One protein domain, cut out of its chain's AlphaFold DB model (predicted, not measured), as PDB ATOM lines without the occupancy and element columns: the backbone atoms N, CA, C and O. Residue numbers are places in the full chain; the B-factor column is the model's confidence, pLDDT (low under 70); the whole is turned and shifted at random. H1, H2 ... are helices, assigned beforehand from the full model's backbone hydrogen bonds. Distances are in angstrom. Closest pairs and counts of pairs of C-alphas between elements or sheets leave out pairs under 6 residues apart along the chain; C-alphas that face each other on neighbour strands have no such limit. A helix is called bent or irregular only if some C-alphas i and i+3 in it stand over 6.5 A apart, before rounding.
ATOM      1  N   LEU A 509      35.595 -45.908  -7.166       83.75
ATOM      2  CA  LEU A 509      34.220 -46.157  -6.719       83.75
ATOM      3  C   LEU A 509      34.170 -46.969  -5.416       83.75
ATOM      4  O   LEU A 509      33.363 -46.658  -4.541       83.75
ATOM      5  N   GLN A 510      35.060 -47.953  -5.251       85.44
ATOM      6  CA  GLN A 510      35.192 -48.721  -4.013       85.44
ATOM      7  C   GLN A 510      35.578 -47.815  -2.831       85.44
ATOM      8  O   GLN A 510      34.894 -47.824  -1.811       85.44
ATOM      9  N   LYS A 511      36.589 -46.948  -2.994       83.62
ATOM     10  CA  LYS A 511      36.981 -45.962  -1.967       83.62
ATOM     11  C   LYS A 511      35.839 -45.010  -1.596       83.62
ATOM     12  O   LYS A 511      35.664 -44.707  -0.420       83.62
ATOM     13  N   CYS A 512      35.037 -44.562  -2.566       82.75
ATOM     14  CA  CYS A 512      33.851 -43.740  -2.298       82.75
ATOM     15  C   CYS A 512      32.775 -44.497  -1.501       82.75
ATOM     16  O   CYS A 512      32.155 -43.925  -0.606       82.75
ATOM     17  N   LEU A 513      32.559 -45.780  -1.809       85.12
ATOM     18  CA  LEU A 513      31.614 -46.640  -1.096       85.12
ATOM     19  C   LEU A 513      32.065 -46.926   0.346       85.12
ATOM     20  O   LEU A 513      31.232 -46.959   1.248       85.12
ATOM     21  N   ASP A 514      33.360 -47.121   0.573       86.12
ATOM     22  CA  ASP A 514      33.890 -47.397   1.912       86.12
ATOM     23  C   ASP A 514      33.904 -46.130   2.782       86.12
ATOM     24  O   ASP A 514      33.414 -46.167   3.907       86.12
ATOM     25  N   LEU A 515      34.261 -44.969   2.218       84.56
ATOM     26  CA  LEU A 515      34.098 -43.661   2.871       84.56
ATOM     27  C   LEU A 515      32.645 -43.393   3.319       84.56
ATOM     28  O   LEU A 515      32.423 -42.837   4.398       84.56
ATOM     29  N   LEU A 516      31.650 -43.794   2.516       84.06
ATOM     30  CA  LEU A 516      30.233 -43.710   2.893       84.06
ATOM     31  C   LEU A 516      29.904 -44.610   4.091       84.06
ATOM     32  O   LEU A 516      29.250 -44.141   5.021       84.06
ATOM     33  N   LYS A 517      30.371 -45.867   4.101       84.12
ATOM     34  CA  LYS A 517      30.155 -46.806   5.219       84.12
ATOM     35  C   LYS A 517      30.820 -46.322   6.504       84.12
ATOM     36  O   LYS A 517      30.189 -46.360   7.554       84.12
ATOM     37  N   ASP A 518      32.059 -45.844   6.427       81.12
ATOM     38  CA  ASP A 518      32.818 -45.375   7.590       81.12
ATOM     39  C   ASP A 518      32.190 -44.118   8.198       81.12
ATOM     40  O   ASP A 518      32.122 -43.972   9.420       81.12
ATOM     41  N   SER A 519      31.677 -43.226   7.347       78.56
ATOM     42  CA  SER A 519      30.954 -42.033   7.790       78.56
ATOM     43  C   SER A 519      29.574 -42.380   8.355       78.56
ATOM     44  O   SER A 519      29.192 -41.845   9.392       78.56
ATOM     45  N   GLN A 520      28.844 -43.314   7.731       80.12
ATOM     46  CA  GLN A 520      27.587 -43.838   8.272       80.12
ATOM     47  C   GLN A 520      27.814 -44.482   9.644       80.12
ATOM     48  O   GLN A 520      27.093 -44.168  10.583       80.12
ATOM     49  N   SER A 521      28.850 -45.315   9.776       77.75
ATOM     50  CA  SER A 521      29.240 -45.974  11.024       77.75
ATOM     51  C   SER A 521      29.522 -44.964  12.138       77.75
ATOM     52  O   SER A 521      28.987 -45.110  13.236       77.75
ATOM     53  N   LEU A 522      30.280 -43.898  11.854       72.38
ATOM     54  CA  LEU A 522      30.559 -42.817  12.809       72.38
ATOM     55  C   LEU A 522      29.268 -42.115  13.270       72.38
ATOM     56  O   LEU A 522      29.069 -41.910  14.471       72.38
ATOM     57  N   LEU A 523      28.365 -41.819  12.329       67.81
ATOM     58  CA  LEU A 523      27.067 -41.186  12.588       67.81
ATOM     59  C   LEU A 523      26.060 -42.106  13.307       67.81
ATOM     60  O   LEU A 523      25.164 -41.599  13.971       67.81
ATOM     61  N   THR A 524      26.183 -43.435  13.203       70.75
ATOM     62  CA  THR A 524      25.293 -44.394  13.897       70.75
ATOM     63  C   THR A 524      25.865 -44.964  15.196       70.75
ATOM     64  O   THR A 524      25.108 -45.500  16.000       70.75
ATOM     65  N   SER A 525      27.181 -44.888  15.415       66.00
ATOM     66  CA  SER A 525      27.834 -45.438  16.619       66.00
ATOM     67  C   SER A 525      27.745 -44.513  17.833       66.00
ATOM     68  O   SER A 525      27.935 -44.956  18.964       66.00
ATOM     69  N   SER A 526      27.466 -43.228  17.611       58.75
ATOM     70  CA  SER A 526      27.363 -42.209  18.651       58.75
ATOM     71  C   SER A 526      25.888 -41.895  18.928       58.75
ATOM     72  O   SER A 526      25.225 -41.213  18.160       58.75
ATOM     73  N   SER A 527      25.357 -42.415  20.040       59.78
ATOM     74  CA  SER A 527      23.934 -42.278  20.418       59.78
ATOM     75  C   SER A 527      23.561 -40.901  21.008       59.78
ATOM     76  O   SER A 527      22.442 -40.735  21.495       59.78
ATOM     77  N   ASN A 528      24.492 -39.945  21.007       63.19
ATOM     78  CA  ASN A 528      24.353 -38.608  21.578       63.19
ATOM     79  C   ASN A 528      24.823 -37.573  20.544       63.19
ATOM     80  O   ASN A 528      26.029 -37.442  20.337       63.19
ATOM     81  N   ASP A 529      23.909 -36.794  19.957       65.06
ATOM     82  CA  ASP A 529      24.221 -35.824  18.890       65.06
ATOM     83  C   ASP A 529      25.371 -34.857  19.252       65.06
ATOM     84  O   ASP A 529      26.194 -34.496  18.410       65.06
ATOM     85  N   GLU A 530      25.459 -34.445  20.521       63.94
ATOM     86  CA  GLU A 530      26.509 -33.550  21.027       63.94
ATOM     87  C   GLU A 530      27.890 -34.230  21.096       63.94
ATOM     88  O   GLU A 530      28.915 -33.580  20.894       63.94
ATOM     89  N   GLU A 531      27.944 -35.544  21.313       63.75
ATOM     90  CA  GLU A 531      29.180 -36.335  21.299       63.75
ATOM     91  C   GLU A 531      29.623 -36.608  19.853       63.75
ATOM     92  O   GLU A 531      30.790 -36.403  19.519       63.75
ATOM     93  N   THR A 532      28.671 -36.928  18.966       62.88
ATOM     94  CA  THR A 532      28.871 -37.015  17.509       62.88
ATOM     95  C   THR A 532      29.475 -35.724  16.954       62.88
ATOM     96  O   THR A 532      30.486 -35.760  16.253       62.88
ATOM     97  N   LEU A 533      28.900 -34.568  17.303       64.31
ATOM     98  CA  LEU A 533      29.385 -33.255  16.871       64.31
ATOM     99  C   LEU A 533      30.762 -32.919  17.458       64.31
ATOM    100  O   LEU A 533      31.597 -32.371  16.742       64.31
ATOM    101  N   ASN A 534      31.038 -33.264  18.719       64.50
ATOM    102  CA  ASN A 534      32.358 -33.026  19.305       64.50
ATOM    103  C   ASN A 534      33.455 -33.895  18.668       64.50
ATOM    104  O   ASN A 534      34.553 -33.385  18.452       64.50
ATOM    105  N   ILE A 535      33.166 -35.149  18.312       65.12
ATOM    106  CA  ILE A 535      34.077 -35.995  17.524       65.12
ATOM    107  C   ILE A 535      34.298 -35.363  16.141       65.12
ATOM    108  O   ILE A 535      35.429 -35.094  15.754       65.12
ATOM    109  N   ILE A 536      33.220 -35.025  15.429       66.06
ATOM    110  CA  ILE A 536      33.277 -34.441  14.079       66.06
ATOM    111  C   ILE A 536      34.077 -33.130  14.010       66.06
ATOM    112  O   ILE A 536      34.784 -32.904  13.030       66.06
ATOM    113  N   ILE A 537      33.939 -32.255  15.012       65.62
ATOM    114  CA  ILE A 537      34.505 -30.896  14.995       65.62
ATOM    115  C   ILE A 537      35.928 -30.849  15.570       65.62
ATOM    116  O   ILE A 537      36.730 -30.035  15.114       65.62
ATOM    117  N   ASN A 538      36.255 -31.687  16.561       66.94
ATOM    118  CA  ASN A 538      37.557 -31.637  17.241       66.94
ATOM    119  C   ASN A 538      38.528 -32.746  16.797       66.94
ATOM    120  O   ASN A 538      39.735 -32.605  17.003       66.94
ATOM    121  N   GLU A 539      38.046 -33.841  16.197       74.19
ATOM    122  CA  GLU A 539      38.899 -34.923  15.702       74.19
ATOM    123  C   GLU A 539      39.149 -34.797  14.193       74.19
ATOM    124  O   GLU A 539      38.233 -34.795  13.371       74.19
ATOM    125  N   ARG A 540      40.435 -34.756  13.819       71.31
ATOM    126  CA  ARG A 540      40.906 -34.600  12.429       71.31
ATOM    127  C   ARG A 540      40.309 -35.638  11.468       71.31
ATOM    128  O   ARG A 540      40.129 -35.358  10.287       71.31
ATOM    129  N   GLU A 541      40.010 -36.840  11.958       71.00
ATOM    130  CA  GLU A 541      39.393 -37.899  11.156       71.00
ATOM    131  C   GLU A 541      37.923 -37.595  10.815       71.00
ATOM    132  O   GLU A 541      37.492 -37.845   9.689       71.00
ATOM    133  N   GLY A 542      37.170 -36.991  11.741       70.69
ATOM    134  CA  GLY A 542      35.799 -36.531  11.507       70.69
ATOM    135  C   GLY A 542      35.735 -35.399  10.479       70.69
ATOM    136  O   GLY A 542      34.939 -35.459   9.539       70.69
ATOM    137  N   GLU A 543      36.643 -34.425  10.591       73.56
ATOM    138  CA  GLU A 543      36.777 -33.321   9.633       73.56
ATOM    139  C   GLU A 543      37.060 -33.834   8.207       73.56
ATOM    140  O   GLU A 543      36.391 -33.433   7.247       73.56
ATOM    141  N   MET A 544      38.009 -34.769   8.056       76.19
ATOM    142  CA  MET A 544      38.328 -35.373   6.755       76.19
ATOM    143  C   MET A 544      37.160 -36.188   6.184       76.19
ATOM    144  O   MET A 544      36.897 -36.097   4.984       76.19
ATOM    145  N   LYS A 545      36.423 -36.937   7.017       77.00
ATOM    146  CA  LYS A 545      35.237 -37.692   6.576       77.00
ATOM    147  C   LYS A 545      34.133 -36.766   6.058       77.00
ATOM    148  O   LYS A 545      33.610 -37.011   4.974       77.00
ATOM    149  N   ILE A 546      33.838 -35.653   6.742       81.44
ATOM    150  CA  ILE A 546      32.859 -34.668   6.245       81.44
ATOM    151  C   ILE A 546      33.324 -33.994   4.949       81.44
ATOM    152  O   ILE A 546      32.526 -33.875   4.018       81.44
ATOM    153  N   LYS A 547      34.599 -33.600   4.839       80.62
ATOM    154  CA  LYS A 547      35.141 -33.030   3.592       80.62
ATOM    155  C   LYS A 547      35.032 -34.019   2.423       80.62
ATOM    156  O   LYS A 547      34.577 -33.645   1.343       80.62
ATOM    157  N   GLY A 548      35.342 -35.295   2.658       82.00
ATOM    158  CA  GLY A 548      35.164 -36.366   1.676       82.00
ATOM    159  C   GLY A 548      33.700 -36.603   1.274       82.00
ATOM    160  O   GLY A 548      33.412 -36.752   0.085       82.00
ATOM    161  N   LEU A 549      32.758 -36.583   2.226       83.25
ATOM    162  CA  LEU A 549      31.319 -36.663   1.934       83.25
ATOM    163  C   LEU A 549      30.827 -35.475   1.093       83.25
ATOM    164  O   LEU A 549      30.036 -35.665   0.166       83.25
ATOM    165  N   ALA A 550      31.294 -34.260   1.393       80.81
ATOM    166  CA  ALA A 550      30.932 -33.058   0.649       80.81
ATOM    167  C   ALA A 550      31.400 -33.137  -0.814       80.81
ATOM    168  O   ALA A 550      30.613 -32.847  -1.721       80.81
ATOM    169  N   GLU A 551      32.630 -33.602  -1.061       81.12
ATOM    170  CA  GLU A 551      33.120 -33.849  -2.423       81.12
ATOM    171  C   GLU A 551      32.372 -34.982  -3.130       81.12
ATOM    172  O   GLU A 551      32.010 -34.841  -4.299       81.12
ATOM    173  N   LEU A 552      32.036 -36.072  -2.437       85.69
ATOM    174  CA  LEU A 552      31.262 -37.159  -3.040       85.69
ATOM    175  C   LEU A 552      29.841 -36.710  -3.436       85.69
ATOM    176  O   LEU A 552      29.348 -37.083  -4.504       85.69
ATOM    177  N   TYR A 553      29.207 -35.844  -2.639       81.25
ATOM    178  CA  TYR A 553      27.942 -35.198  -3.000       81.25
ATOM    179  C   TYR A 553      28.099 -34.236  -4.193       81.25
ATOM    180  O   TYR A 553      27.289 -34.272  -5.125       81.25
ATOM    181  N   ARG A 554      29.162 -33.414  -4.220       79.00
ATOM    182  CA  ARG A 554      29.499 -32.532  -5.356       79.00
ATOM    183  C   ARG A 554      29.712 -33.344  -6.645       79.00
ATOM    184  O   ARG A 554      29.159 -32.984  -7.687       79.00
ATOM    185  N   PHE A 555      30.418 -34.472  -6.574       79.38
ATOM    186  CA  PHE A 555      30.624 -35.412  -7.681       79.38
ATOM    187  C   PHE A 555      29.314 -36.052  -8.164       79.38
ATOM    188  O   PHE A 555      28.997 -35.976  -9.353       79.38
ATOM    189  N   ALA A 556      28.501 -36.608  -7.260       79.38
ATOM    190  CA  ALA A 556      27.206 -37.199  -7.609       79.38
ATOM    191  C   ALA A 556      26.261 -36.174  -8.268       79.38
ATOM    192  O   ALA A 556      25.579 -36.481  -9.250       79.38
ATOM    193  N   LYS A 557      26.276 -34.921  -7.790       76.06
ATOM    194  CA  LYS A 557      25.523 -33.806  -8.379       76.06
ATOM    195  C   LYS A 557      26.005 -33.468  -9.798       76.06
ATOM    196  O   LYS A 557      25.160 -33.316 -10.678       76.06
ATOM    197  N   ARG A 558      27.326 -33.418 -10.043       74.56
ATOM    198  CA  ARG A 558      27.929 -33.237 -11.385       74.56
ATOM    199  C   ARG A 558      27.555 -34.379 -12.349       74.56
ATOM    200  O   ARG A 558      27.234 -34.129 -13.509       74.56
ATOM    201  N   LEU A 559      27.532 -35.626 -11.874       76.12
ATOM    202  CA  LEU A 559      27.125 -36.783 -12.681       76.12
ATOM    203  C   LEU A 559      25.633 -36.717 -13.074       76.12
ATOM    204  O   LEU A 559      25.274 -36.984 -14.223       76.12
ATOM    205  N   HIS A 560      24.767 -36.299 -12.145       73.38
ATOM    206  CA  HIS A 560      23.322 -36.150 -12.374       73.38
ATOM    207  C   HIS A 560      22.953 -34.972 -13.290       73.38
ATOM    208  O   HIS A 560      21.990 -35.059 -14.055       73.38
ATOM    209  N   THR A 561      23.703 -33.864 -13.257       74.94
ATOM    210  CA  THR A 561      23.513 -32.774 -14.232       74.94
ATOM    211  C   THR A 561      23.994 -33.180 -15.625       74.94
ATOM    212  O   THR A 561      23.294 -32.907 -16.602       74.94
TER     213      THR A 561
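This is residues 509 to 561 of the 579 residues of the protein "EH domain-containing protein" of Amphimedon queenslandica (UniProt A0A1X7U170). Two helices, H1 and H3, cross as an X, one over the other and running opposite ways, and the short helix H2 spans the gap at one end of the X, from the last residues of H1 to the first residues of H3. Beyond the crossing, residues 553 to 561 of H3 stick out at the other end. The printed part has 53 residues with three named helices, in the order H1, H2, H3, and no named strand; its class is all helix. It is only just loose, close to compact, with a radius of gyration of the C-alphas of 12.2 A, and the C-alphas span 36 by 17 by 17 A.

H1, residues 509 to 525, touches H3, residues 540 to 561, at a steep tilt of 52 degrees, opposite ways. The closest C-alphas of the two, those of Ser 519 and Lys 545, are 6.2 A apart. H1 touches H3 with residues 512 to 519 alone, and H3 touches H1 with residues 545 to 552 alone. H2, residues 529 to 538, is close to H1 but not clearly touching it, with 2 pairs of C-alphas within 8 A; the closest are those of Leu 523 and Thr 532, 6.7 A apart. H1 and H2 stand at a steep tilt of 52 degrees and run opposite ways. H2 and H3 touch only at the corner by their link, where the closest C-alphas, those of Ile 536 and Gly 542, are 4.2 A apart. Their lines are about perpendicular, at 83 degrees. In H1, H2 and H3 every O i to N i+4 pair is within hydrogen-bond range.

H1 begins at C-alpha 509, at (34.220, -46.157, -6.719), and measures 24.2 A from first to last C-alpha. H2 begins at C-alpha 529, at (24.221, -35.824, 18.890), and measures 14.1 A. H3, the longest helix with 22 residues, measures 31.9 A and ends at C-alpha 561, at (23.513, -32.774, -14.232). None of the three is bent or irregular.

The outline is a rod, and the two C-alphas farthest apart, those of Asn 528 and Thr 561, are 36.3 A apart. Residues 553 to 561, which belong to H3, stand free; without them the body of 44 residues spans 31 by 17 by 13 A. The printed part has no cut. The links from H1 to H2, 3 residues, and from H2 to H3, 1 residue, are tight. The mean pLDDT of the printed part is 74.8, and 15 residues are under 70: residue 523 and residues 525 to 538.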